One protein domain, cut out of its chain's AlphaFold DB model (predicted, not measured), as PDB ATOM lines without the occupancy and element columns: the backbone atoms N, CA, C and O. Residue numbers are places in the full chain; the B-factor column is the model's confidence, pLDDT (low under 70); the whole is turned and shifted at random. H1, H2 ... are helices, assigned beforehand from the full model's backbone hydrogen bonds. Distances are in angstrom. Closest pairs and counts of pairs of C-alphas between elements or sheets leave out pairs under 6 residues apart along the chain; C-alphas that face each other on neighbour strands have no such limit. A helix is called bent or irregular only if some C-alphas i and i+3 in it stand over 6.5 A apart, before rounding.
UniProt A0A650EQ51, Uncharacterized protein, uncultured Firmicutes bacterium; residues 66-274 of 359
ATOM      1  N   SER A  66     231.810 294.697 299.368       71.25
ATOM      2  CA  SER A  66     232.707 293.711 298.750       71.25
ATOM      3  C   SER A  66     233.650 293.023 299.749       71.25
ATOM      4  O   SER A  66     233.860 291.814 299.649       71.25
ATOM      5  N   PHE A  67     234.178 293.745 300.743       79.44
ATOM      6  CA  PHE A  67     235.012 293.164 301.799       79.44
ATOM      7  C   PHE A  67     234.184 292.281 302.739       79.44
ATOM      8  O   PHE A  67     234.598 291.163 303.039       79.44
ATOM      9  N   VAL A  68     232.990 292.731 303.145       82.31
ATOM     10  CA  VAL A  68     232.077 291.928 303.983       82.31
ATOM     11  C   VAL A  68     231.702 290.629 303.267       82.31
ATOM     12  O   VAL A  68     231.862 289.550 303.832       82.31
ATOM     13  N   ASN A  69     231.311 290.711 301.993       84.69
ATOM     14  CA  ASN A  69     230.969 289.549 301.171       84.69
ATOM     15  C   ASN A  69     232.163 288.592 300.982       84.69
ATOM     16  O   ASN A  69     231.979 287.375 300.979       84.69
ATOM     17  N   SER A  70     233.389 289.118 300.877       88.38
ATOM     18  CA  SER A  70     234.616 288.311 300.835       88.38
ATOM     19  C   SER A  70     234.835 287.531 302.137       88.38
ATOM     20  O   SER A  70     235.091 286.326 302.093       88.38
ATOM     21  N   GLN A  71     234.653 288.164 303.302       89.38
ATOM     22  CA  GLN A  71     234.749 287.465 304.590       89.38
ATOM     23  C   GLN A  71     233.615 286.439 304.771       89.38
ATOM     24  O   GLN A  71     233.890 285.319 305.186       89.38
ATOM     25  N   ILE A  72     232.374 286.749 304.372       91.12
ATOM     26  CA  ILE A  72     231.258 285.781 304.364       91.12
ATOM     27  C   ILE A  72     231.589 284.561 303.485       91.12
ATOM     28  O   ILE A  72     231.326 283.429 303.882       91.12
ATOM     29  N   SER A  73     232.216 284.761 302.321       91.94
ATOM     30  CA  SER A  73     232.659 283.661 301.449       91.94
ATOM     31  C   SER A  73     233.722 282.772 302.112       91.94
ATOM     32  O   SER A  73     233.658 281.548 301.998       91.94
ATOM     33  N   LYS A  74     234.662 283.355 302.873       93.44
ATOM     34  CA  LYS A  74     235.618 282.578 303.684       93.44
ATOM     35  C   LYS A  74     234.927 281.806 304.806       93.44
ATOM     36  O   LYS A  74     235.203 280.624 304.961       93.44
ATOM     37  N   ILE A  75     234.012 282.447 305.538       93.62
ATOM     38  CA  ILE A  75     233.231 281.828 306.621       93.62
ATOM     39  C   ILE A  75     232.480 280.598 306.107       93.62
ATOM     40  O   ILE A  75     232.551 279.541 306.725       93.62
ATOM     41  N   LYS A  76     231.832 280.701 304.939       92.25
ATOM     42  CA  LYS A  76     231.179 279.561 304.281       92.25
ATOM     43  C   LYS A  76     232.144 278.412 303.997       92.25
ATOM     44  O   LYS A  76     231.913 277.309 304.473       92.25
ATOM     45  N   LYS A  77     233.261 278.680 303.312       93.19
ATOM     46  CA  LYS A  77     234.283 277.659 303.008       93.19
ATOM     47  C   LYS A  77     234.868 276.991 304.257       93.19
ATOM     48  O   LYS A  77     235.216 275.821 304.195       93.19
ATOM     49  N   LEU A  78     234.981 277.737 305.355       92.06
ATOM     50  CA  LEU A  78     235.547 277.282 306.624       92.06
ATOM     51  C   LEU A  78     234.545 276.465 307.464       92.06
ATOM     52  O   LEU A  78     234.958 275.542 308.160       92.06
ATOM     53  N   ARG A  79     233.242 276.773 307.397       92.25
ATOM     54  CA  ARG A  79     232.201 276.083 308.184       92.25
ATOM     55  C   ARG A  79     231.525 274.920 307.451       92.25
ATOM     56  O   ARG A  79     231.222 273.917 308.077       92.25
ATOM     57  N   GLU A  80     231.260 275.045 306.147       92.62
ATOM     58  CA  GLU A  80     230.320 274.157 305.441       92.62
ATOM     59  C   GLU A  80     230.797 272.687 305.371       92.62
ATOM     60  O   GLU A  80     229.954 271.803 305.521       92.62
ATOM     61  N   PRO A  81     232.109 272.373 305.276       94.31
ATOM     62  CA  PRO A  81     232.601 271.002 305.453       94.31
ATOM     63  C   PRO A  81     232.421 270.462 306.883       94.31
ATOM     64  O   PRO A  81     232.068 269.298 307.060       94.31
ATOM     65  N   ILE A  82     232.600 271.309 307.905       92.94
ATOM     66  CA  ILE A  82     232.400 270.946 309.320       92.94
ATOM     67  C   ILE A  82     230.917 270.672 309.596       92.94
ATOM     68  O   ILE A  82     230.583 269.685 310.245       92.94
ATOM     69  N   ASP A  83     230.023 271.499 309.050       90.69
ATOM     70  CA  ASP A  83     228.569 271.329 309.136       90.69
ATOM     71  C   ASP A  83     228.102 269.986 308.538       90.69
ATOM     72  O   ASP A  83     227.189 269.352 309.070       90.69
ATOM     73  N   VAL A  84     228.745 269.523 307.458       91.94
ATOM     74  CA  VAL A  84     228.500 268.196 306.868       91.94
ATOM     75  C   VAL A  84     229.065 267.079 307.752       91.94
ATOM     76  O   VAL A  84     228.363 266.105 308.023       91.94
ATOM     77  N   ALA A  85     230.296 267.226 308.249       91.81
ATOM     78  CA  ALA A  85     230.937 266.226 309.102       91.81
ATOM     79  C   ALA A  85     230.180 265.997 310.423       91.81
ATOM     80  O   ALA A  85     229.969 264.852 310.818       91.81
ATOM     81  N   VAL A  86     229.675 267.064 311.054       87.06
ATOM     82  CA  VAL A  86     228.814 266.987 312.251       87.06
ATOM     83  C   VAL A  86     227.570 266.142 311.990       87.06
ATOM     84  O   VAL A  86     227.268 265.248 312.778       87.06
ATOM     85  N   ASN A  87     226.868 266.384 310.880       88.44
ATOM     86  CA  ASN A  87     225.658 265.634 310.531       88.44
ATOM     87  C   ASN A  87     225.940 264.158 310.221       88.44
ATOM     88  O   ASN A  87     225.116 263.295 310.525       88.44
ATOM     89  N   ASN A  88     227.116 263.859 309.669       90.62
ATOM     90  CA  ASN A  88     227.555 262.495 309.379       90.62
ATOM     91  C   ASN A  88     228.173 261.774 310.596       90.62
ATOM     92  O   ASN A  88     228.437 260.579 310.508       90.62
ATOM     93  N   ASN A  89     228.374 262.464 311.729       87.44
ATOM     94  CA  ASN A  89     229.160 261.998 312.885       87.44
ATOM     95  C   ASN A  89     230.633 261.672 312.539       87.44
ATOM     96  O   ASN A  89     231.269 260.841 313.189       87.44
ATOM     97  N   ASP A  90     231.186 262.345 311.528       90.31
ATOM     98  CA  ASP A  90     232.579 262.216 311.093       90.31
ATOM     99  C   ASP A  90     233.500 263.058 311.992       90.31
ATOM    100  O   ASP A  90     233.924 264.170 311.668       90.31
ATOM    101  N   TYR A  91     233.755 262.540 313.195       84.94
ATOM    102  CA  TYR A  91     234.614 263.204 314.174       84.94
ATOM    103  C   TYR A  91     236.091 263.205 313.765       84.94
ATOM    104  O   TYR A  91     236.810 264.119 314.164       84.94
ATOM    105  N   ASP A  92     236.533 262.240 312.957       87.69
ATOM    106  CA  ASP A  92     237.922 262.148 312.500       87.69
ATOM    107  C   ASP A  92     238.241 263.264 311.493       87.69
ATOM    108  O   ASP A  92     239.295 263.896 311.600       87.69
ATOM    109  N   TYR A  93     237.301 263.614 310.605       91.88
ATOM    110  CA  TYR A  93     237.417 264.810 309.767       91.88
ATOM    111  C   TYR A  93     237.442 266.108 310.591       91.88
ATOM    112  O   TYR A  93     238.252 266.994 310.320       91.88
ATOM    113  N   ILE A  94     236.612 266.226 311.637       89.75
ATOM    114  CA  ILE A  94     236.619 267.409 312.523       89.75
ATOM    115  C   ILE A  94     237.968 267.530 313.258       89.75
ATOM    116  O   ILE A  94     238.505 268.631 313.368       89.75
ATOM    117  N   ILE A  95     238.550 266.412 313.710       87.88
ATOM    118  CA  ILE A  95     239.895 266.363 314.311       87.88
ATOM    119  C   ILE A  95     240.961 266.782 313.292       87.88
ATOM    120  O   ILE A  95     241.802 267.623 313.604       87.88
ATOM    121  N   GLN A  96     240.907 266.255 312.066       90.69
ATOM    122  CA  GLN A  96     241.827 266.644 310.994       90.69
ATOM    123  C   GLN A  96     241.737 268.144 310.678       90.69
ATOM    124  O   GLN A  96     242.764 268.793 310.495       90.69
ATOM    125  N   GLU A  97     240.537 268.716 310.654       92.12
ATOM    126  CA  GLU A  97     240.349 270.146 310.405       92.12
ATOM    127  C   GLU A  97     240.855 271.027 311.556       92.12
ATOM    128  O   GLU A  97     241.400 272.100 311.301       92.12
ATOM    129  N   ILE A  98     240.775 270.574 312.809       88.31
ATOM    130  CA  ILE A  98     241.427 271.251 313.946       88.31
ATOM    131  C   ILE A  98     242.952 271.253 313.781       88.31
ATOM    132  O   ILE A  98     243.583 272.293 313.960       88.31
ATOM    133  N   GLU A  99     243.547 270.124 313.386       85.69
ATOM    134  CA  GLU A  99     244.984 270.026 313.079       85.69
ATOM    135  C   GLU A  99     245.384 270.920 311.885       85.69
ATOM    136  O   GLU A  99     246.487 271.462 311.861       85.69
ATOM    137  N   ASN A 100     244.471 271.150 310.930       88.81
ATOM    138  CA  ASN A 100     244.631 272.117 309.836       88.81
ATOM    139  C   ASN A 100     244.440 273.590 310.277       88.81
ATOM    140  O   ASN A 100     244.587 274.501 309.458       88.81
ATOM    141  N   GLY A 101     244.105 273.855 311.546       86.88
ATOM    142  CA  GLY A 101     243.872 275.199 312.087       86.88
ATOM    143  C   GLY A 101     242.467 275.767 311.837       86.88
ATOM    144  O   GLY A 101     242.280 276.987 311.883       86.88
ATOM    145  N   ASN A 102     241.467 274.925 311.559       90.69
ATOM    146  CA  ASN A 102     240.083 275.357 311.384       90.69
ATOM    147  C   ASN A 102     239.449 275.738 312.734       90.69
ATOM    148  O   ASN A 102     238.944 274.907 313.491       90.69
ATOM    149  N   VAL A 103     239.424 277.040 313.019       88.75
ATOM    150  CA  VAL A 103     238.951 277.580 314.303       88.75
ATOM    151  C   VAL A 103     237.442 277.393 314.549       88.75
ATOM    152  O   VAL A 103     236.977 277.588 315.671       88.75
ATOM    153  N   TYR A 104     236.654 277.021 313.530       89.81
ATOM    154  CA  TYR A 104     235.254 276.618 313.721       89.81
ATOM    155  C   TYR A 104     235.139 275.144 314.112       89.81
ATOM    156  O   TYR A 104     234.301 274.806 314.946       89.81
ATOM    157  N   ALA A 105     236.020 274.287 313.589       90.19
ATOM    158  CA  ALA A 105     236.137 272.906 314.039       90.19
ATOM    159  C   ALA A 105     236.512 272.839 315.533       90.19
ATOM    160  O   ALA A 105     235.867 272.094 316.269       90.19
ATOM    161  N   GLU A 106     237.431 273.699 316.013       87.88
ATOM    162  CA  GLU A 106     237.730 273.849 317.455       87.88
ATOM    163  C   GLU A 106     236.444 274.072 318.280       87.88
ATOM    164  O   GLU A 106     236.166 273.360 319.244       87.88
ATOM    165  N   TYR A 107     235.633 275.051 317.871       85.75
ATOM    166  CA  TYR A 107     234.393 275.440 318.545       85.75
ATOM    167  C   TYR A 107     233.318 274.340 318.529       85.75
ATOM    168  O   TYR A 107     232.663 274.071 319.540       85.75
ATOM    169  N   VAL A 108     233.116 273.713 317.369       85.50
ATOM    170  CA  VAL A 108     232.138 272.635 317.173       85.50
ATOM    171  C   VAL A 108     232.490 271.437 318.054       85.50
ATOM    172  O   VAL A 108     231.623 270.896 318.746       85.50
ATOM    173  N   PHE A 109     233.770 271.069 318.081       84.94
ATOM    174  CA  PHE A 109     234.296 269.991 318.907       84.94
ATOM    175  C   PHE A 109     234.155 270.319 320.401       84.94
ATOM    176  O   PHE A 109     233.596 269.517 321.148       84.94
ATOM    177  N   GLU A 110     234.535 271.527 320.834       82.06
ATOM    178  CA  GLU A 110     234.335 272.004 322.212       82.06
ATOM    179  C   GLU A 110     232.869 271.841 322.665       82.06
ATOM    180  O   GLU A 110     232.600 271.255 323.719       82.06
ATOM    181  N   ARG A 111     231.899 272.284 321.851       78.56
ATOM    182  CA  ARG A 111     230.463 272.172 322.175       78.56
ATOM    183  C   ARG A 111     229.922 270.746 322.182       78.56
ATOM    184  O   ARG A 111     228.941 270.498 322.886       78.56
ATOM    185  N   TYR A 112     230.504 269.832 321.410       73.12
ATOM    186  CA  TYR A 112     230.123 268.420 321.430       73.12
ATOM    187  C   TYR A 112     230.688 267.706 322.668       73.12
ATOM    188  O   TYR A 112     229.934 267.067 323.403       73.12
ATOM    189  N   PHE A 113     231.981 267.873 322.963       68.56
ATOM    190  CA  PHE A 113     232.624 267.191 324.092       68.56
ATOM    191  C   PHE A 113     232.126 267.707 325.447       68.56
ATOM    192  O   PHE A 113     231.796 266.904 326.315       68.56
ATOM    193  N   LEU A 114     231.926 269.020 325.615       65.50
ATOM    194  CA  LEU A 114     231.382 269.591 326.860       65.50
ATOM    195  C   LEU A 114     229.872 269.361 327.063       65.50
ATOM    196  O   LEU A 114     229.319 269.808 328.075       65.50
ATOM    197  N   LYS A 115     229.209 268.682 326.115       67.19
ATOM    198  CA  LYS A 115     227.837 268.162 326.235       67.19
ATOM    199  C   LYS A 115     227.783 266.726 326.773       67.19
ATOM    200  O   LYS A 115     226.705 266.288 327.176       67.19
ATOM    201  N   LYS A 116     228.896 265.977 326.773       59.19
ATOM    202  CA  LYS A 116     228.956 264.637 327.374       59.19
ATOM    203  C   LYS A 116     229.097 264.765 328.893       59.19
ATOM    204  O   LYS A 116     230.150 265.132 329.404       59.19
ATOM    205  N   ASN A 117     228.042 264.424 329.631       52.19
ATOM    206  CA  ASN A 117     228.012 264.520 331.095       52.19
ATOM    207  C   ASN A 117     228.813 263.402 331.796       52.19
ATOM    208  O   ASN A 117     228.234 262.533 332.443       52.19
ATOM    209  N   ASN A 118     230.145 263.440 331.687       65.50
ATOM    210  CA  ASN A 118     231.097 262.949 332.693       65.50
ATOM    211  C   ASN A 118     232.500 263.481 332.345       65.50
ATOM    212  O   ASN A 118     233.041 263.153 331.285       65.50
ATOM    213  N   LEU A 119     233.100 264.276 333.240       68.44
ATOM    214  CA  LEU A 119     234.437 264.855 333.055       68.44
ATOM    215  C   LEU A 119     235.501 263.785 332.770       68.44
ATOM    216  O   LEU A 119     236.304 263.958 331.855       68.44
ATOM    217  N   LYS A 120     235.494 262.675 333.523       66.81
ATOM    218  CA  LYS A 120     236.489 261.607 333.370       66.81
ATOM    219  C   LYS A 120     236.414 261.005 331.966       66.81
ATOM    220  O   LYS A 120     237.412 260.995 331.252       66.81
ATOM    221  N   ASN A 121     235.215 260.582 331.564       65.12
ATOM    222  CA  ASN A 121     234.988 259.985 330.252       65.12
ATOM    223  C   ASN A 121     235.362 260.962 329.132       65.12
ATOM    224  O   ASN A 121     235.925 260.535 328.138       65.12
ATOM    225  N   SER A 122     235.099 262.263 329.301       66.75
ATOM    226  CA  SER A 122     235.439 263.288 328.303       66.75
ATOM    227  C   SER A 122     236.951 263.477 328.133       66.75
ATOM    228  O   SER A 122     237.403 263.725 327.021       66.75
ATOM    229  N   ILE A 123     237.746 263.333 329.200       72.88
ATOM    230  CA  ILE A 123     239.216 263.398 329.127       72.88
ATOM    231  C   ILE A 123     239.786 262.123 328.486       72.88
ATOM    232  O   ILE A 123     240.660 262.206 327.618       72.88
ATOM    233  N   GLU A 124     239.271 260.951 328.865       70.81
ATOM    234  CA  GLU A 124     239.640 259.664 328.251       70.81
ATOM    235  C   GLU A 124     239.269 259.639 326.752       70.81
ATOM    236  O   GLU A 124     240.086 259.237 325.927       70.81
ATOM    237  N   ASP A 125     238.111 260.195 326.375       68.75
ATOM    238  CA  ASP A 125     237.643 260.345 324.988       68.75
ATOM    239  C   ASP A 125     238.495 261.299 324.120       68.75
ATOM    240  O   ASP A 125     238.344 261.271 322.896       68.75
ATOM    241  N   ILE A 126     239.332 262.170 324.700       72.62
ATOM    242  CA  ILE A 126     240.167 263.152 323.967       72.62
ATOM    243  C   ILE A 126     241.642 262.724 323.925       72.62
ATOM    244  O   ILE A 126     242.350 263.006 322.953       72.62
ATOM    245  N   THR A 127     242.123 262.056 324.975       69.88
ATOM    246  CA  THR A 127     243.549 261.772 325.178       69.88
ATOM    247  C   THR A 127     244.129 260.937 324.032       69.88
ATOM    248  O   THR A 127     243.785 259.773 323.853       69.88
ATOM    249  N   GLY A 128     245.045 261.534 323.263       70.56
ATOM    250  CA  GLY A 128     245.737 260.873 322.150       70.56
ATOM    251  C   GLY A 128     245.072 261.000 320.773       70.56
ATOM    252  O   GLY A 128     245.619 260.464 319.814       70.56
ATOM    253  N   LYS A 129     243.941 261.711 320.640       73.94
ATOM    254  CA  LYS A 129     243.293 261.939 319.327       73.94
ATOM    255  C   LYS A 129     243.956 263.017 318.468       73.94
ATOM    256  O   LYS A 129     243.878 262.953 317.246       73.94
ATOM    257  N   PHE A 130     244.615 263.985 319.098       72.69
ATOM    258  CA  PHE A 130     245.286 265.103 318.434       72.69
ATOM    259  C   PHE A 130     246.804 264.892 318.380       72.69
ATOM    260  O   PHE A 130     247.399 264.345 319.313       72.69
ATOM    261  N   LYS A 131     247.440 265.363 317.304       72.62
ATOM    262  CA  LYS A 131     248.904 265.413 317.149       72.62
ATOM    263  C   LYS A 131     249.449 266.685 317.800       72.62
ATOM    264  O   LYS A 131     250.476 266.635 318.478       72.62
ATOM    265  N   HIS A 132     248.752 267.810 317.643       69.12
ATOM    266  CA  HIS A 132     249.098 269.069 318.297       69.12
ATOM    267  C   HIS A 132     248.454 269.173 319.688       69.12
ATOM    268  O   HIS A 132     247.242 269.330 319.844       69.12
ATOM    269  N   LYS A 133     249.290 269.110 320.735       78.75
ATOM    270  CA  LYS A 133     248.821 269.082 322.131       78.75
ATOM    271  C   LYS A 133     248.050 270.319 322.578       78.75
ATOM    272  O   LYS A 133     247.175 270.174 323.418       78.75
ATOM    273  N   ASP A 134     248.321 271.505 322.040       81.94
ATOM    274  CA  ASP A 134     247.814 272.752 322.631       81.94
ATOM    275  C   ASP A 134     246.280 272.851 322.667       81.94
ATOM    276  O   ASP A 134     245.731 273.380 323.633       81.94
ATOM    277  N   PHE A 135     245.570 272.278 321.688       83.62
ATOM    278  CA  PHE A 135     244.104 272.195 321.739       83.62
ATOM    279  C   PHE A 135     243.601 271.100 322.700       83.62
ATOM    280  O   PHE A 135     242.592 271.291 323.377       83.62
ATOM    281  N   THR A 136     244.327 269.985 322.839       85.44
ATOM    282  CA  THR A 136     244.030 268.951 323.852       85.44
ATOM    283  C   THR A 136     244.212 269.495 325.267       85.44
ATOM    284  O   THR A 136     243.317 269.361 326.099       85.44
ATOM    285  N   ASP A 137     245.340 270.156 325.526       87.81
ATOM    286  CA  ASP A 137     245.648 270.797 326.802       87.81
ATOM    287  C   ASP A 137     244.591 271.870 327.131       87.81
ATOM    288  O   ASP A 137     244.157 271.970 328.281       87.81
ATOM    289  N   TYR A 138     244.116 272.623 326.123       89.75
ATOM    290  CA  TYR A 138     243.019 273.586 326.274       89.75
ATOM    291  C   TYR A 138     241.703 272.907 326.668       89.75
ATOM    292  O   TYR A 138     241.096 273.302 327.662       89.75
ATOM    293  N   LEU A 139     241.267 271.883 325.926       87.31
ATOM    294  CA  LEU A 139     240.012 271.179 326.206       87.31
ATOM    295  C   LEU A 139     240.019 270.538 327.595       87.31
ATOM    296  O   LEU A 139     239.036 270.658 328.324       87.31
ATOM    297  N   ILE A 140     241.127 269.899 327.982       86.69
ATOM    298  CA  ILE A 140     241.284 269.303 329.313       86.69
ATOM    299  C   ILE A 140     241.222 270.398 330.384       86.69
ATOM    300  O   ILE A 140     240.452 270.275 331.339       86.69
ATOM    301  N   ALA A 141     241.975 271.493 330.226       89.50
ATOM    302  CA  ALA A 141     241.963 272.588 331.191       89.50
ATOM    303  C   ALA A 141     240.579 273.248 331.311       89.50
ATOM    304  O   ALA A 141     240.131 273.516 332.425       89.50
ATOM    305  N   PHE A 142     239.871 273.465 330.200       88.00
ATOM    306  CA  PHE A 142     238.555 274.105 330.219       88.00
ATOM    307  C   PHE A 142     237.440 273.170 330.715       88.00
ATOM    308  O   PHE A 142     236.534 273.626 331.414       88.00
ATOM    309  N   ALA A 143     237.535 271.860 330.468       84.81
ATOM    310  CA  ALA A 143     236.640 270.876 331.075       84.81
ATOM    311  C   ALA A 143     236.798 270.826 332.608       84.81
ATOM    312  O   ALA A 143     235.796 270.804 333.324       84.81
ATOM    313  N   TYR A 144     238.034 270.884 333.122       87.06
ATOM    314  CA  TYR A 144     238.285 271.006 334.563       87.06
ATOM    315  C   TYR A 144     237.814 272.350 335.140       87.06
ATOM    316  O   TYR A 144     237.171 272.349 336.187       87.06
ATOM    317  N   TYR A 145     238.089 273.478 334.469       87.50
ATOM    318  CA  TYR A 145     237.586 274.802 334.864       87.50
ATOM    319  C   TYR A 145     236.064 274.764 335.052       87.50
ATOM    320  O   TYR A 145     235.569 275.042 336.142       87.50
ATOM    321  N   LYS A 146     235.337 274.316 334.016       83.81
ATOM    322  CA  LYS A 146     233.875 274.197 334.018       83.81
ATOM    323  C   LYS A 146     233.388 273.310 335.168       83.81
ATOM    324  O   LYS A 146     232.470 273.686 335.884       83.81
ATOM    325  N   HIS A 147     234.030 272.161 335.385       83.94
ATOM    326  CA  HIS A 147     233.650 271.233 336.449       83.94
ATOM    327  C   HIS A 147     233.744 271.831 337.862       83.94
ATOM    328  O   HIS A 147     232.929 271.463 338.704       83.94
ATOM    329  N   TYR A 148     234.709 272.714 338.144       83.12
ATOM    330  CA  TYR A 148     234.828 273.366 339.457       83.12
ATOM    331  C   TYR A 148     233.976 274.638 339.589       83.12
ATOM    332  O   TYR A 148     233.562 274.964 340.700       83.12
ATOM    333  N   ASP A 149     233.683 275.312 338.475       80.88
ATOM    334  CA  ASP A 149     232.783 276.474 338.399       80.88
ATOM    335  C   ASP A 149     231.303 276.073 338.585       80.88
ATOM    336  O   ASP A 149     230.563 276.728 339.312       80.88
ATOM    337  N   GLU A 150     230.887 274.929 338.026       80.31
ATOM    338  CA  GLU A 150     229.518 274.385 338.139       80.31
ATOM    339  C   GLU A 150     229.207 273.694 339.494       80.31
ATOM    340  O   GLU A 150     228.117 273.147 339.666       80.31
ATOM    341  N   GLN A 151     230.131 273.689 340.465       78.44
ATOM    342  CA  GLN A 151     229.919 273.079 341.789       78.44
ATOM    343  C   GLN A 151     229.310 274.059 342.805       78.44
ATOM    344  O   GLN A 151     229.774 275.188 342.948       78.44
ATOM    345  N   GLU A 152     228.335 273.579 343.593       68.00
ATOM    346  CA  GLU A 152     227.653 274.349 344.656       68.00
ATOM    347  C   GLU A 152     228.617 274.957 345.691       68.00
ATOM    348  O   GLU A 152     228.334 276.010 346.261       68.00
ATOM    349  N   ASN A 153     229.767 274.313 345.921       75.69
ATOM    350  CA  ASN A 153     230.861 274.839 346.732       75.69
ATOM    351  C   ASN A 153     232.089 275.090 345.842       75.69
ATOM    352  O   ASN A 153     232.972 274.244 345.708       75.69
ATOM    353  N   THR A 154     232.086 276.249 345.189       74.75
ATOM    354  CA  THR A 154     233.008 276.658 344.124       74.75
ATOM    355  C   THR A 154     234.481 276.677 344.567       74.75
ATOM    356  O   THR A 154     234.904 277.543 345.339       74.75
ATOM    357  N   ASP A 155     235.296 275.763 344.032       83.06
ATOM    358  CA  ASP A 155     236.732 275.664 344.340       83.06
ATOM    359  C   ASP A 155     237.545 276.722 343.575       83.06
ATOM    360  O   ASP A 155     238.070 276.492 342.480       83.06
ATOM    361  N   LYS A 156     237.628 277.919 344.161       82.81
ATOM    362  CA  LYS A 156     238.276 279.089 343.546       82.81
ATOM    363  C   LYS A 156     239.765 278.887 343.253       82.81
ATOM    364  O   LYS A 156     240.256 279.456 342.282       82.81
ATOM    365  N   GLU A 157     240.473 278.089 344.052       86.75
ATOM    366  CA  GLU A 157     241.895 277.808 343.824       86.75
ATOM    367  C   GLU A 157     242.071 276.954 342.565       86.75
ATOM    368  O   GLU A 157     242.844 277.309 341.674       86.75
ATOM    369  N   LYS A 158     241.283 275.879 342.422       86.44
ATOM    370  CA  LYS A 158     241.321 275.050 341.210       86.44
ATOM    371  C   LYS A 158     240.841 275.811 339.978       86.44
ATOM    372  O   LYS A 158     241.479 275.701 338.933       86.44
ATOM    373  N   ILE A 159     239.782 276.617 340.084       84.62
ATOM    374  CA  ILE A 159     239.321 277.478 338.980       84.62
ATOM    375  C   ILE A 159     240.451 278.395 338.503       84.62
ATOM    376  O   ILE A 159     240.703 278.451 337.301       84.62
ATOM    377  N   GLN A 160     241.184 279.035 339.421       86.06
ATOM    378  CA  GLN A 160     242.340 279.864 339.077       86.06
ATOM    379  C   GLN A 160     243.447 279.041 338.392       86.06
ATOM    380  O   GLN A 160     243.883 279.403 337.302       86.06
ATOM    381  N   ILE A 161     243.816 277.877 338.942       89.06
ATOM    382  CA  ILE A 161     244.820 276.963 338.358       89.06
ATOM    383  C   ILE A 161     244.469 276.548 336.918       89.06
ATOM    384  O   ILE A 161     245.364 276.394 336.082       89.06
ATOM    385  N   PHE A 162     243.190 276.329 336.603       89.06
ATOM    386  CA  PHE A 162     242.764 275.969 335.246       89.06
ATOM    387  C   PHE A 162     242.575 277.186 334.331       89.06
ATOM    388  O   PHE A 162     242.901 277.093 333.145       89.06
ATOM    389  N   ALA A 163     242.162 278.340 334.864       87.69
ATOM    390  CA  ALA A 163     242.147 279.603 334.131       87.69
ATOM    391  C   ALA A 163     243.565 280.019 333.698       87.69
ATOM    392  O   ALA A 163     243.768 280.338 332.528       87.69
ATOM    393  N   ASP A 164     244.556 279.940 334.590       87.62
ATOM    394  CA  ASP A 164     245.949 280.300 334.297       87.62
ATOM    395  C   ASP A 164     246.563 279.403 333.217       87.62
ATOM    396  O   ASP A 164     247.177 279.911 332.277       87.62
ATOM    397  N   LYS A 165     246.297 278.087 333.253       92.50
ATOM    398  CA  LYS A 165     246.672 277.162 332.166       92.50
ATOM    399  C   LYS A 165     246.080 277.588 330.822       92.50
ATOM    400  O   LYS A 165     246.773 277.550 329.809       92.50
ATOM    401  N   ILE A 166     244.823 278.030 330.800       91.19
ATOM    402  CA  ILE A 166     244.169 278.530 329.582       91.19
ATOM    403  C   ILE A 166     244.800 279.854 329.129       91.19
ATOM    404  O   ILE A 166     245.013 280.030 327.929       91.19
ATOM    405  N   MET A 167     245.200 280.743 330.045       90.50
ATOM    406  CA  MET A 167     245.951 281.956 329.688       90.50
ATOM    407  C   MET A 167     247.360 281.641 329.159       90.50
ATOM    408  O   MET A 167     247.843 282.345 328.272       90.50
ATOM    409  N   ASP A 168     248.024 280.591 329.643       88.38
ATOM    410  CA  ASP A 168     249.309 280.124 329.104       88.38
ATOM    411  C   ASP A 168     249.165 279.494 327.716       88.38
ATOM    412  O   ASP A 168     249.960 279.776 326.820       88.38
ATOM    413  N   ILE A 169     248.113 278.708 327.485       88.50
ATOM    414  CA  ILE A 169     247.812 278.140 326.163       88.50
ATOM    415  C   ILE A 169     247.383 279.241 325.175       88.50
ATOM    416  O   ILE A 169     247.752 279.201 324.000       88.50
ATOM    417  N   ALA A 170     246.715 280.299 325.646       88.31
ATOM    418  CA  ALA A 170     246.425 281.487 324.845       88.31
ATOM    419  C   ALA A 170     247.702 282.211 324.374       88.31
ATOM    420  O   ALA A 170     247.744 282.689 323.240       88.31
ATOM    421  N   LYS A 171     248.773 282.245 325.187       87.50
ATOM    422  CA  LYS A 171     250.084 282.808 324.784       87.50
ATOM    423  C   LYS A 171     250.743 282.015 323.647       87.50
ATOM    424  O   LYS A 171     251.508 282.601 322.887       87.50
ATOM    425  N   LYS A 172     250.428 280.720 323.504       86.31
ATOM    426  CA  LYS A 172     250.870 279.874 322.376       86.31
ATOM    427  C   LYS A 172     250.078 280.121 321.083       86.31
ATOM    428  O   LYS A 172     250.525 279.718 320.016       86.31
ATOM    429  N   GLY A 173     248.921 280.785 321.164       83.12
ATOM    430  CA  GLY A 173     248.106 281.152 320.004       83.12
ATOM    431  C   GLY A 173     246.936 280.219 319.671       83.12
ATOM    432  O   GLY A 173     246.358 280.374 318.599       83.12
ATOM    433  N   ASN A 174     246.530 279.293 320.552       86.94
ATOM    434  CA  ASN A 174     245.264 278.572 320.350       86.94
ATOM    435  C   ASN A 174     244.069 279.548 320.421       86.94
ATOM    436  O   ASN A 174     243.937 280.304 321.387       86.94
ATOM    437  N   MET A 175     243.189 279.534 319.416       87.50
ATOM    438  CA  MET A 175     242.160 280.570 319.271       87.50
ATOM    439  C   MET A 175     241.021 280.444 320.285       87.50
ATOM    440  O   MET A 175     240.552 281.472 320.781       87.50
ATOM    441  N   SER A 176     240.629 279.228 320.673       88.38
ATOM    442  CA  SER A 176     239.634 279.034 321.738       88.38
ATOM    443  C   SER A 176     240.137 279.540 323.099       88.38
ATOM    444  O   SER A 176     239.414 280.253 323.801       88.38
ATOM    445  N   ALA A 177     241.406 279.287 323.438       90.25
ATOM    446  CA  ALA A 177     242.060 279.811 324.639       90.25
ATOM    447  C   ALA A 177     242.228 281.345 324.615       90.25
ATOM    448  O   ALA A 177     241.968 282.015 325.621       90.25
ATOM    449  N   VAL A 178     242.612 281.920 323.465       88.94
ATOM    450  CA  VAL A 178     242.678 283.380 323.251       88.94
ATOM    451  C   VAL A 178     241.301 284.021 323.434       88.94
ATOM    452  O   VAL A 178     241.194 285.032 324.130       88.94
ATOM    453  N   TYR A 179     240.238 283.417 322.889       91.69
ATOM    454  CA  TYR A 179     238.867 283.872 323.119       91.69
ATOM    455  C   TYR A 179     238.479 283.812 324.598       91.69
ATOM    456  O   TYR A 179     238.042 284.834 325.124       91.69
ATOM    457  N   ARG A 180     238.664 282.672 325.288       91.19
ATOM    458  CA  ARG A 180     238.325 282.540 326.720       91.19
ATOM    459  C   ARG A 180     239.035 283.593 327.565       91.19
ATOM    460  O   ARG A 180     238.389 284.328 328.307       91.19
ATOM    461  N   THR A 181     240.342 283.736 327.365       89.44
ATOM    462  CA  THR A 181     241.167 284.731 328.063       89.44
ATOM    463  C   THR A 181     240.707 286.162 327.770       89.44
ATOM    464  O   THR A 181     240.674 286.994 328.676       89.44
ATOM    465  N   GLY A 182     240.323 286.462 326.524       87.31
ATOM    466  CA  GLY A 182     239.802 287.771 326.133       87.31
ATOM    467  C   GLY A 182     238.426 288.085 326.726       87.31
ATOM    468  O   GLY A 182     238.195 289.187 327.222       87.31
ATOM    469  N   TYR A 183     237.535 287.094 326.712       87.38
ATOM    470  CA  TYR A 183     236.165 287.172 327.210       87.38
ATOM    471  C   TYR A 183     236.128 287.373 328.732       87.38
ATOM    472  O   TYR A 183     235.572 288.366 329.202       87.38
ATOM    473  N   TRP A 184     236.823 286.523 329.498       85.38
ATOM    474  CA  TRP A 184     236.929 286.661 330.955       85.38
ATOM    475  C   TRP A 184     237.517 288.011 331.370       85.38
ATOM    476  O   TRP A 184     237.006 288.650 332.284       85.38
ATOM    477  N   LYS A 185     238.545 288.512 330.672       83.94
ATOM    478  CA  LYS A 185     239.127 289.835 330.961       83.94
ATOM    479  C   LYS A 185     238.161 291.003 330.731       83.94
ATOM    480  O   LYS A 185     238.363 292.055 331.332       83.94
ATOM    481  N   MET A 186     237.117 290.834 329.915       75.44
ATOM    482  CA  MET A 186     236.015 291.799 329.826       75.44
ATOM    483  C   MET A 186     234.939 291.567 330.899       75.44
ATOM    484  O   MET A 186     234.457 292.539 331.474       75.44
ATOM    485  N   GLU A 187     234.584 290.320 331.221       70.38
ATOM    486  CA  GLU A 187     233.583 290.028 332.263       70.38
ATOM    487  C   GLU A 187     234.051 290.361 333.682       70.38
ATOM    488  O   GLU A 187     233.270 290.915 334.456       70.38
ATOM    489  N   HIS A 188     235.319 290.107 334.026       59.75
ATOM    490  CA  HIS A 188     235.868 290.467 335.337       59.75
ATOM    491  C   HIS A 188     235.682 291.960 335.637       59.75
ATOM    492  O   HIS A 188     235.353 292.303 336.767       59.75
ATOM    493  N   MET A 189     235.771 292.839 334.628       51.56
ATOM    494  CA  MET A 189     235.540 294.274 334.816       51.56
ATOM    495  C   MET A 189     234.127 294.597 335.338       51.56
ATOM    496  O   MET A 189     233.968 295.548 336.105       51.56
ATOM    497  N   ASN A 190     233.118 293.810 334.955       45.34
ATOM    498  CA  ASN A 190     231.739 293.981 335.419       45.34
ATOM    499  C   ASN A 190     231.517 293.416 336.836       45.34
ATOM    500  O   ASN A 190     230.559 293.804 337.497       45.34
ATOM    501  N   ASN A 191     232.397 292.516 337.296       43.81
ATOM    502  CA  ASN A 191     232.172 291.682 338.478       43.81
ATOM    503  C   ASN A 191     233.129 291.972 339.657       43.81
ATOM    504  O   ASN A 191     232.816 291.593 340.787       43.81
ATOM    505  N   THR A 192     234.283 292.626 339.455       44.28
ATOM    506  CA  THR A 192     235.255 292.883 340.537       44.28
ATOM    507  C   THR A 192     235.052 294.234 341.236       44.28
ATOM    508  O   THR A 192     235.474 295.300 340.776       44.28
ATOM    509  N   CYS A 193     234.467 294.185 342.435       33.16
ATOM    510  CA  CYS A 193     234.539 295.264 343.422       33.16
ATOM    511  C   CYS A 193     235.827 295.135 344.254       33.16
ATOM    512  O   CYS A 193     236.043 294.109 344.890       33.16
ATOM    513  N   GLY A 194     236.656 296.185 344.287       44.25
ATOM    514  CA  GLY A 194     237.838 296.284 345.164       44.25
ATOM    515  C   GLY A 194     239.168 296.532 344.446       44.25
ATOM    516  O   GLY A 194     240.048 297.169 345.014       44.25
ATOM    517  N   GLU A 195     239.309 296.107 343.189       56.06
ATOM    518  CA  GLU A 195     240.517 296.371 342.392       56.06
ATOM    519  C   GLU A 195     240.640 297.853 342.004       56.06
ATOM    520  O   GLU A 195     239.637 298.559 341.827       56.06
ATOM    521  N   ASP A 196     241.866 298.337 341.787       68.56
ATOM    522  CA  ASP A 196     242.063 299.692 341.280       68.56
ATOM    523  C   ASP A 196     241.491 299.858 339.854       68.56
ATOM    524  O   ASP A 196     241.274 298.901 339.100       68.56
ATOM    525  N   LYS A 197     241.176 301.104 339.498       66.81
ATOM    526  CA  LYS A 197     240.470 301.424 338.251       66.81
ATOM    527  C   LYS A 197     241.341 301.230 337.006       66.81
ATOM    528  O   LYS A 197     240.812 300.882 335.950       66.81
ATOM    529  N   ASP A 198     242.650 301.422 337.127       72.25
ATOM    530  CA  ASP A 198     243.586 301.388 336.006       72.25
ATOM    531  C   ASP A 198     244.049 299.950 335.714       72.25
ATOM    532  O   ASP A 198     244.303 299.596 334.562       72.25
ATOM    533  N   SER A 199     244.091 299.065 336.712       69.56
ATOM    534  CA  SER A 199     244.241 297.616 336.515       69.56
ATOM    535  C   SER A 199     243.028 297.004 335.817       69.56
ATOM    536  O   SER A 199     243.206 296.308 334.818       69.56
ATOM    537  N   ARG A 200     241.801 297.334 336.250       69.12
ATOM    538  CA  ARG A 200     240.570 296.883 335.569       69.12
ATOM    539  C   ARG A 200     240.465 297.405 334.133       69.12
ATOM    540  O   ARG A 200     240.121 296.642 333.233       69.12
ATOM    541  N   LEU A 201     240.851 298.661 333.888       73.81
ATOM    542  CA  LEU A 201     240.970 299.216 332.535       73.81
ATOM    543  C   LEU A 201     241.972 298.429 331.674       73.81
ATOM    544  O   LEU A 201     241.621 298.002 330.574       73.81
ATOM    545  N   ARG A 202     243.198 298.206 332.168       75.69
ATOM    546  CA  ARG A 202     244.236 297.455 331.440       75.69
ATOM    547  C   ARG A 202     243.800 296.020 331.138       75.69
ATOM    548  O   ARG A 202     244.010 295.551 330.022       75.69
ATOM    549  N   ALA A 203     243.144 295.351 332.088       75.62
ATOM    550  CA  ALA A 203     242.575 294.022 331.884       75.62
ATOM    551  C   ALA A 203     241.529 294.024 330.759       75.62
ATOM    552  O   ALA A 203     241.666 293.259 329.807       75.62
ATOM    553  N   ALA A 204     240.545 294.925 330.799       77.19
ATOM    554  CA  ALA A 204     239.490 294.978 329.787       77.19
ATOM    555  C   ALA A 204     239.997 295.411 328.394       77.19
ATOM    556  O   ALA A 204     239.502 294.923 327.378       77.19
ATOM    557  N   GLN A 205     241.014 296.280 328.321       79.75
ATOM    558  CA  GLN A 205     241.702 296.625 327.067       79.75
ATOM    559  C   GLN A 205     242.423 295.417 326.456       79.75
ATOM    560  O   GLN A 205     242.305 295.177 325.253       79.75
ATOM    561  N   GLU A 206     243.127 294.634 327.276       81.44
ATOM    562  CA  GLU A 206     243.742 293.374 326.851       81.44
ATOM    563  C   GLU A 206     242.678 292.346 326.434       81.44
ATOM    564  O   GLU A 206     242.846 291.657 325.429       81.44
ATOM    565  N   GLY A 207     241.535 292.317 327.127       84.75
ATOM    566  CA  GLY A 207     240.359 291.538 326.741       84.75
ATOM    567  C   GLY A 207     239.896 291.842 325.314       84.75
ATOM    568  O   GLY A 207     239.843 290.950 324.465       84.75
ATOM    569  N   VAL A 208     239.677 293.124 325.005       84.50
ATOM    570  CA  VAL A 208     239.353 293.591 323.645       84.50
ATOM    571  C   VAL A 208     240.452 293.232 322.638       84.50
ATOM    572  O   VAL A 208     240.129 292.835 321.516       84.50
ATOM    573  N   ARG A 209     241.742 293.336 322.995       85.50
ATOM    574  CA  ARG A 209     242.858 292.973 322.100       85.50
ATOM    575  C   ARG A 209     242.815 291.490 321.723       85.50
ATOM    576  O   ARG A 209     242.898 291.167 320.539       85.50
ATOM    577  N   LEU A 210     242.636 290.606 322.702       84.88
ATOM    578  CA  LEU A 210     242.556 289.156 322.503       84.88
ATOM    579  C   LEU A 210     241.310 288.755 321.701       84.88
ATOM    580  O   LEU A 210     241.420 287.990 320.742       84.88
ATOM    581  N   LEU A 211     240.147 289.345 321.997       88.38
ATOM    582  CA  LEU A 211     238.944 289.158 321.178       88.38
ATOM    583  C   LEU A 211     239.142 289.666 319.741       88.38
ATOM    584  O   LEU A 211     238.674 289.026 318.806       88.38
ATOM    585  N   THR A 212     239.871 290.767 319.533       86.88
ATOM    586  CA  THR A 212     240.196 291.279 318.185       86.88
ATOM    587  C   THR A 212     241.093 290.311 317.411       86.88
ATOM    588  O   THR A 212     240.891 290.127 316.212       86.88
ATOM    589  N   ILE A 213     242.041 289.645 318.079       85.38
ATOM    590  CA  ILE A 213     242.867 288.590 317.472       85.38
ATOM    591  C   ILE A 213     241.982 287.414 317.042       85.38
ATOM    592  O   ILE A 213     241.933 287.102 315.854       85.38
ATOM    593  N   ALA A 214     241.209 286.827 317.960       87.56
ATOM    594  CA  ALA A 214     240.323 285.703 317.648       87.56
ATOM    595  C   ALA A 214     239.291 286.048 316.547       87.56
ATOM    596  O   ALA A 214     239.053 285.256 315.636       87.56
ATOM    597  N   ALA A 215     238.743 287.267 316.559       88.69
ATOM    598  CA  ALA A 215     237.848 287.777 315.522       88.69
ATOM    599  C   ALA A 215     238.520 287.919 314.142       88.69
ATOM    600  O   ALA A 215     237.883 287.640 313.125       88.69
ATOM    601  N   ASN A 216     239.797 288.312 314.077       86.19
ATOM    602  CA  ASN A 216     240.553 288.372 312.820       86.19
ATOM    603  C   ASN A 216     240.823 286.976 312.229       86.19
ATOM    604  O   ASN A 216     240.876 286.837 311.008       86.19
ATOM    605  N   HIS A 217     240.909 285.945 313.076       88.06
ATOM    606  CA  HIS A 217     240.919 284.532 312.671       88.06
ATOM    607  C   HIS A 217     239.513 283.966 312.375       88.06
ATOM    608  O   HIS A 217     239.382 282.779 312.095       88.06
ATOM    609  N   LEU A 218     238.464 284.802 312.385       90.12
ATOM    610  CA  LEU A 218     237.053 284.436 312.180       90.12
ATOM    611  C   LEU A 218     236.451 283.522 313.269       90.12
ATOM    612  O   LEU A 218     235.413 282.905 313.042       90.12
ATOM    613  N   TYR A 219     237.027 283.479 314.476       89.69
ATOM    614  CA  TYR A 219     236.435 282.759 315.609       89.69
ATOM    615  C   TYR A 219     235.131 283.446 316.050       89.69
ATOM    616  O   TYR A 219     235.137 284.520 316.659       89.69
ATOM    617  N   HIS A 220     233.981 282.865 315.703       90.44
ATOM    618  CA  HIS A 220     232.712 283.593 315.770       90.44
ATOM    619  C   HIS A 220     232.186 283.950 317.173       90.44
ATOM    620  O   HIS A 220     231.496 284.967 317.264       90.44
ATOM    621  N   PRO A 221     232.532 283.256 318.278       91.56
ATOM    622  CA  PRO A 221     232.240 283.763 319.619       91.56
ATOM    623  C   PRO A 221     232.931 285.109 319.895       91.56
ATOM    624  O   PRO A 221     232.340 285.994 320.513       91.56
ATOM    625  N   ALA A 222     234.141 285.323 319.361       91.25
ATOM    626  CA  ALA A 222     234.836 286.607 319.445       91.25
ATOM    627  C   ALA A 222     234.220 287.671 318.521       91.25
ATOM    628  O   ALA A 222     234.089 288.828 318.930       91.25
ATOM    629  N   LEU A 223     233.777 287.284 317.313       93.19
ATOM    630  CA  LEU A 223     232.975 288.159 316.443       93.19
ATOM    631  C   LEU A 223     231.706 288.627 317.179       93.19
ATOM    632  O   LEU A 223     231.443 289.827 317.242       93.19
ATOM    633  N   TYR A 224     230.964 287.712 317.812       94.19
ATOM    634  CA  TYR A 224     229.773 288.061 318.585       94.19
ATOM    635  C   TYR A 224     230.105 288.983 319.757       94.19
ATOM    636  O   TYR A 224     229.451 290.011 319.922       94.19
ATOM    637  N   ALA A 225     231.125 288.646 320.554       91.50
ATOM    638  CA  ALA A 225     231.504 289.420 321.730       91.50
ATOM    639  C   ALA A 225     231.842 290.873 321.362       91.50
ATOM    640  O   ALA A 225     231.295 291.797 321.967       91.50
ATOM    641  N   LEU A 226     232.657 291.103 320.326       88.19
ATOM    642  CA  LEU A 226     232.934 292.458 319.837       88.19
ATOM    643  C   LEU A 226     231.668 293.129 319.295       88.19
ATOM    644  O   LEU A 226     231.362 294.258 319.679       88.19
ATOM    645  N   GLY A 227     230.899 292.441 318.448       91.00
ATOM    646  CA  GLY A 227     229.672 292.975 317.854       91.00
ATOM    647  C   GLY A 227     228.630 293.410 318.889       91.00
ATOM    648  O   GLY A 227     228.041 294.484 318.760       91.00
ATOM    649  N   TYR A 228     228.450 292.621 319.948       89.56
ATOM    650  CA  TYR A 228     227.547 292.912 321.058       89.56
ATOM    651  C   TYR A 228     228.048 294.075 321.926       89.56
ATOM    652  O   TYR A 228     227.277 294.988 322.218       89.56
ATOM    653  N   ASN A 229     229.338 294.107 322.280       85.69
ATOM    654  CA  ASN A 229     229.900 295.210 323.066       85.69
ATOM    655  C   ASN A 229     229.893 296.543 322.283       85.69
ATOM    656  O   ASN A 229     229.536 297.571 322.855       85.69
ATOM    657  N   TYR A 230     230.164 296.538 320.968       85.50
ATOM    658  CA  TYR A 230     230.003 297.722 320.103       85.50
ATOM    659  C   TYR A 230     228.538 298.135 319.887       85.50
ATOM    660  O   TYR A 230     228.278 299.319 319.670       85.50
ATOM    661  N   TYR A 231     227.583 297.199 319.946       86.00
ATOM    662  CA  TYR A 231     226.142 297.495 319.910       86.00
ATOM    663  C   TYR A 231     225.642 298.112 321.224       86.00
ATOM    664  O   TYR A 231     224.739 298.945 321.209       86.00
ATOM    665  N   LYS A 232     226.221 297.707 322.361       82.56
ATOM    666  CA  LYS A 232     225.846 298.178 323.703       82.56
ATOM    667  C   LYS A 232     226.622 299.399 324.195       82.56
ATOM    668  O   LYS A 232     226.159 300.054 325.122       82.56
ATOM    669  N   GLY A 233     227.789 299.683 323.619       76.25
ATOM    670  CA  GLY A 233     228.707 300.701 324.136       76.25
ATOM    671  C   GLY A 233     229.300 300.342 325.502       76.25
ATOM    672  O   GLY A 233     229.530 301.231 326.320       76.25
ATOM    673  N   TYR A 234     229.505 299.046 325.763       76.25
ATOM    674  CA  TYR A 234     230.107 298.574 327.008       76.25
ATOM    675  C   TYR A 234     231.611 298.868 327.036       76.25
ATOM    676  O   TYR A 234     232.378 298.429 326.176       76.25
ATOM    677  N   TYR A 235     232.017 299.616 328.060       60.53
ATOM    678  CA  TYR A 235     233.388 300.058 328.283       60.53
ATOM    679  C   TYR A 235     234.370 298.863 328.331       60.53
ATOM    680  O   TYR A 235     234.028 297.834 328.906       60.53
ATOM    681  N   PRO A 236     235.590 298.969 327.762       66.31
ATOM    682  CA  PRO A 236     236.222 300.159 327.180       66.31
ATOM    683  C   PRO A 236     235.769 300.495 325.752       66.31
ATOM    684  O   PRO A 236     236.226 301.495 325.190       66.31
ATOM    685  N   LEU A 237     234.874 299.705 325.150       73.12
ATOM    686  CA  LEU A 237     234.310 300.021 323.842       73.12
ATOM    687  C   LEU A 237     233.221 301.094 323.968       73.12
ATOM    688  O   LEU A 237     232.420 301.109 324.896       73.12
ATOM    689  N   LYS A 238     233.197 302.019 323.009       76.75
ATOM    690  CA  LYS A 238     232.088 302.965 322.823       76.75
ATOM    691  C   LYS A 238     231.139 302.411 321.769       76.75
ATOM    692  O   LYS A 238     231.555 301.601 320.943       76.75
ATOM    693  N   GLU A 239     229.890 302.868 321.782       83.75
ATOM    694  CA  GLU A 239     228.912 302.473 320.771       83.75
ATOM    695  C   GLU A 239     229.429 302.829 319.363       83.75
ATOM    696  O   GLU A 239     229.768 303.980 319.081       83.75
ATOM    697  N   ASP A 240     229.510 301.836 318.479       83.69
ATOM    698  CA  ASP A 240     229.922 302.007 317.083       83.69
ATOM    699  C   ASP A 240     229.044 301.097 316.219       83.69
ATOM    700  O   ASP A 240     229.356 299.931 315.977       83.69
ATOM    701  N   LYS A 241     227.904 301.631 315.756       86.62
ATOM    702  CA  LYS A 241     226.912 300.868 314.977       86.62
ATOM    703  C   LYS A 241     227.486 300.263 313.687       86.62
ATOM    704  O   LYS A 241     226.927 299.286 313.192       86.62
ATOM    705  N   LYS A 242     228.587 300.806 313.146       86.69
ATOM    706  CA  LYS A 242     229.254 300.260 311.951       86.69
ATOM    707  C   LYS A 242     230.069 299.018 312.305       86.69
ATOM    708  O   LYS A 242     229.894 297.993 311.650       86.69
ATOM    709  N   LEU A 243     230.892 299.080 313.357       85.88
ATOM    710  CA  LEU A 243     231.616 297.905 313.861       85.88
ATOM    711  C   LEU A 243     230.662 296.836 314.402       85.88
ATOM    712  O   LEU A 243     230.829 295.663 314.073       85.88
ATOM    713  N   ALA A 244     229.622 297.233 315.139       91.44
ATOM    714  CA  ALA A 244     228.566 296.332 315.590       91.44
ATOM    715  C   ALA A 244     227.932 295.582 314.411       91.44
ATOM    716  O   ALA A 244     227.955 294.352 314.384       91.44
ATOM    717  N   LYS A 245     227.439 296.300 313.386       93.06
ATOM    718  CA  LYS A 245     226.831 295.654 312.214       93.06
ATOM    719  C   LYS A 245     227.825 294.763 311.469       93.06
ATOM    720  O   LYS A 245     227.441 293.662 311.094       93.06
ATOM    721  N   TYR A 246     229.081 295.179 311.296       91.69
ATOM    722  CA  TYR A 246     230.124 294.355 310.676       91.69
ATOM    723  C   TYR A 246     230.314 293.020 311.413       91.69
ATOM    724  O   TYR A 246     230.082 291.959 310.832       91.69
ATOM    725  N   TYR A 247     230.665 293.062 312.700       93.88
ATOM    726  CA  TYR A 247     230.962 291.863 313.483       93.88
ATOM    727  C   TYR A 247     229.742 290.945 313.653       93.88
ATOM    728  O   TYR A 247     229.862 289.726 313.517       93.88
ATOM    729  N   LEU A 248     228.550 291.509 313.868       94.69
ATOM    730  CA  LEU A 248     227.311 290.732 313.955       94.69
ATOM    731  C   LEU A 248     226.918 290.124 312.599       94.69
ATOM    732  O   LEU A 248     226.441 288.996 312.571       94.69
ATOM    733  N   THR A 249     227.172 290.802 311.472       94.56
ATOM    734  CA  THR A 249     226.934 290.233 310.129       94.56
ATOM    735  C   THR A 249     227.849 289.042 309.856       94.56
ATOM    736  O   THR A 249     227.386 288.027 309.341       94.56
ATOM    737  N   LEU A 250     229.129 289.122 310.243       94.31
ATOM    738  CA  LEU A 250     230.039 287.978 310.132       94.31
ATOM    739  C   LEU A 250     229.640 286.841 311.083       94.31
ATOM    740  O   LEU A 250     229.634 285.688 310.672       94.31
ATOM    741  N   THR A 251     229.220 287.148 312.313       94.81
ATOM    742  CA  THR A 251     228.691 286.138 313.252       94.81
ATOM    743  C   THR A 251     227.464 285.424 312.672       94.81
ATOM    744  O   THR A 251     227.389 284.201 312.682       94.81
ATOM    745  N   ALA A 252     226.521 286.178 312.099       93.94
ATOM    746  CA  ALA A 252     225.307 285.648 311.482       93.94
ATOM    747  C   ALA A 252     225.556 284.821 310.202       93.94
ATOM    748  O   ALA A 252     224.620 284.201 309.705       93.94
ATOM    749  N   ALA A 253     226.787 284.790 309.674       93.19
ATOM    750  CA  ALA A 253     227.180 283.911 308.571       93.19
ATOM    751  C   ALA A 253     227.593 282.494 309.028       93.19
ATOM    752  O   ALA A 253     227.679 281.602 308.186       93.19
ATOM    753  N   PHE A 254     227.779 282.261 310.335       90.06
ATOM    754  CA  PHE A 254     227.954 280.929 310.946       90.06
ATOM    755  C   PHE A 254     226.604 280.257 311.270       90.06
ATOM    756  O   PHE A 254     226.444 279.575 312.279       90.06
ATOM    757  N   ASP A 255     225.603 280.495 310.424       80.12
ATOM    758  CA  ASP A 255     224.237 280.009 310.597       80.12
ATOM    759  C   ASP A 255     224.135 278.511 310.278       80.12
ATOM    760  O   ASP A 255     223.936 278.100 309.130       80.12
ATOM    761  N   ALA A 256     224.309 277.700 311.316       67.94
ATOM    762  CA  ALA A 256     224.210 276.251 311.282       67.94
ATOM    763  C   ALA A 256     223.598 275.714 312.580       67.94
ATOM    764  O   ALA A 256     223.668 276.378 313.611       67.94
ATOM    765  N   HIS A 257     223.016 274.513 312.516       56.25
ATOM    766  CA  HIS A 257     222.731 273.600 313.639       56.25
ATOM    767  C   HIS A 257     222.437 274.268 314.998       56.25
ATOM    768  O   HIS A 257     223.112 274.055 316.007       56.25
ATOM    769  N   ASP A 258     221.389 275.097 314.999       66.00
ATOM    770  CA  ASP A 258     220.875 275.834 316.153       66.00
ATOM    771  C   ASP A 258     221.868 276.765 316.879       66.00
ATOM    772  O   ASP A 258     221.677 277.062 318.063       66.00
ATOM    773  N   ASP A 259     222.879 277.285 316.180       82.75
ATOM    774  CA  ASP A 259     223.923 278.111 316.781       82.75
ATOM    775  C   ASP A 259     223.397 279.350 317.528       82.75
ATOM    776  O   ASP A 259     222.626 280.163 317.010       82.75
ATOM    777  N   TRP A 260     223.843 279.499 318.777       85.81
ATOM    778  CA  TRP A 260     223.373 280.545 319.680       85.81
ATOM    779  C   TRP A 260     223.900 281.930 319.290       85.81
ATOM    780  O   TRP A 260     223.146 282.904 319.339       85.81
ATOM    781  N   PHE A 261     225.162 282.025 318.861       88.69
ATOM    782  CA  PHE A 261     225.801 283.290 318.506       88.69
ATOM    783  C   PHE A 261     225.241 283.831 317.188       88.69
ATOM    784  O   PHE A 261     224.879 285.007 317.120       88.69
ATOM    785  N   ALA A 262     225.082 282.981 316.171       89.56
ATOM    786  CA  ALA A 262     224.470 283.348 314.895       89.56
ATOM    787  C   ALA A 262     223.003 283.782 315.073       89.56
ATOM    788  O   ALA A 262     222.606 284.838 314.568       89.56
ATOM    789  N   LYS A 263     222.207 283.042 315.864       90.12
ATOM    790  CA  LYS A 263     220.827 283.430 316.220       90.12
ATOM    791  C   LYS A 263     220.769 284.777 316.941       90.12
ATOM    792  O   LYS A 263     220.019 285.663 316.528       90.12
ATOM    793  N   LYS A 264     221.580 284.973 317.986       90.69
ATOM    794  CA  LYS A 264     221.600 286.232 318.747       90.69
ATOM    795  C   LYS A 264     222.111 287.406 317.913       90.69
ATOM    796  O   LYS A 264     221.570 288.503 318.030       90.69
ATOM    797  N   ALA A 265     223.068 287.183 317.014       92.69
ATOM    798  CA  ALA A 265     223.507 288.198 316.065       92.69
ATOM    799  C   ALA A 265     222.377 288.630 315.115       92.69
ATOM    800  O   ALA A 265     222.132 289.829 314.983       92.69
ATOM    801  N   LYS A 266     221.621 287.683 314.539       93.44
ATOM    802  CA  LYS A 266     220.423 287.978 313.727       93.44
ATOM    803  C   LYS A 266     219.360 288.763 314.504       93.44
ATOM    804  O   LYS A 266     218.828 289.743 313.984       93.44
ATOM    805  N   GLU A 267     219.078 288.386 315.753       90.19
ATOM    806  CA  GLU A 267     218.150 289.128 316.624       90.19
ATOM    807  C   GLU A 267     218.577 290.585 316.840       90.19
ATOM    808  O   GLU A 267     217.723 291.469 316.899       90.19
ATOM    809  N   ILE A 268     219.878 290.845 317.003       90.94
ATOM    810  CA  ILE A 268     220.404 292.201 317.201       90.94
ATOM    811  C   ILE A 268     220.381 292.984 315.885       90.94
ATOM    812  O   ILE A 268     219.912 294.119 315.877       90.94
ATOM    813  N   LEU A 269     220.799 292.380 314.768       93.06
ATOM    814  CA  LEU A 269     220.748 293.005 313.440       93.06
ATOM    815  C   LEU A 269     219.322 293.446 313.074       93.06
ATOM    816  O   LEU A 269     219.125 294.594 312.686       93.06
ATOM    817  N   SER A 270     218.322 292.593 313.310       91.44
ATOM    818  CA  SER A 270     216.906 292.931 313.099       91.44
ATOM    819  C   SER A 270     216.453 294.133 313.947       91.44
ATOM    820  O   SER A 270     215.799 295.043 313.440       91.44
ATOM    821  N   LYS A 271     216.884 294.217 315.217       88.00
ATOM    822  CA  LYS A 271     216.625 295.377 316.099       88.00
ATOM    823  C   LYS A 271     217.358 296.648 315.645       88.00
ATOM    824  O   LYS A 271     216.849 297.745 315.854       88.00
ATOM    825  N   MET A 272     218.533 296.518 315.023       87.75
ATOM    826  CA  MET A 272     219.276 297.642 314.437       87.75
ATOM    827  C   MET A 272     218.632 298.165 313.144       87.75
ATOM    828  O   MET A 272     218.768 299.349 312.846       87.75
ATOM    829  N   GLU A 273     217.953 297.303 312.383       82.81
ATOM    830  CA  GLU A 273     217.284 297.655 311.122       82.81
ATOM    831  C   GLU A 273     215.845 298.150 311.328       82.81
ATOM    832  O   GLU A 273     215.439 299.098 310.660       82.81
ATOM    833  N   ASN A 274     215.115 297.612 312.316       69.12
ATOM    834  CA  ASN A 274     213.768 298.058 312.697       69.12
ATOM    835  C   ASN A 274     213.678 298.523 314.173       69.12
ATOM    836  O   ASN A 274     212.996 297.880 314.981       69.12
TER     837      ASN A 274
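This is residues 66 to 274 of the 359 residues of an uncharacterized protein of uncultured Firmicutes bacterium (UniProt A0A650EQ51). Helical hairpins make an open V, H5 and H6 in one arm and H7 and H8 in the other, with H6 and H7 meeting near its point. A three-helix bundle, H9, H10 and H11, packs beside the H7 and H8 arm, and the bent helix H1 runs along the base, from H10 to H2. The 209 printed residues, with eleven named helices, H1 to H11 in order, and no named strand, are all helix in class. The whole is compact, radius of gyration of the C-alphas 17.4 A, spanning 46 by 46 by 30 A.

H1, residues 66 to 88, was assigned as one helix by its hydrogen bonds but is bent, C-alphas 78 and 81 being 7.0 A apart. Its arms H1a, residues 66 to 78, and H1b, residues 81 to 88, stand at 36 degrees, only just a steep tilt. H2, residues 91 to 99, forms hairpins with H1b, closest C-alphas Ile 82 and Ile 94 at 6.4 A, and with H3, residues 103 to 113, closest Ile 98 and Ala 105 at 5.5 A. H4, residues 119 to 124, forms a hairpin with residues 140 to 147 alone of H5, residues 133 to 149, closest C-alphas Ile 123 and Ile 140 at 6.3 A. H5 and H6, residues 156 to 172, form a hairpin at a shallow tilt of 23 degrees, closest C-alphas Tyr 145 and Ile 159 at 5.2 A. Residues 166 to 171 alone of H6 touch H7, residues 175 to 191, at a steep tilt of 47 degrees, closest C-alphas Ala 170 and Val 178 at 4.5 A. H7 and H8, residues 197 to 216, form a hairpin, closest C-alphas Gly 182 and Gly 207 at 3.9 A. H6 and H8 are apart. H9, residues 220 to 232, H10, residues 241 to 251, and H11, residues 260 to 273, form an up and down bundle, each running against the one before; the closest C-alphas of H9 and H10, Gly 227 and Ala 244, are 4.2 A apart. H10 touches H1a, closest C-alphas Leu 250 and Ile 72 at 6.3 A. Every O i to N i+4 pair is within hydrogen-bond range except in H3, 6 of 7, and H7, 11 of 13.

H1a begins at C-alpha 66 (232.707, 293.711, 298.750). H8 is 28.6 A long, H6 24.6 A, H7 24.3 A and H5 24.0 A. H11 ends at C-alpha 273 (217.284, 297.655, 311.122).

The C-alphas farthest apart, Ser 66 and Asn 153, are 51.6 A apart. The printed part has no cut and no long link. pLDDT is under 70 at 32 residues, among them 113 to 122 and 188 to 197.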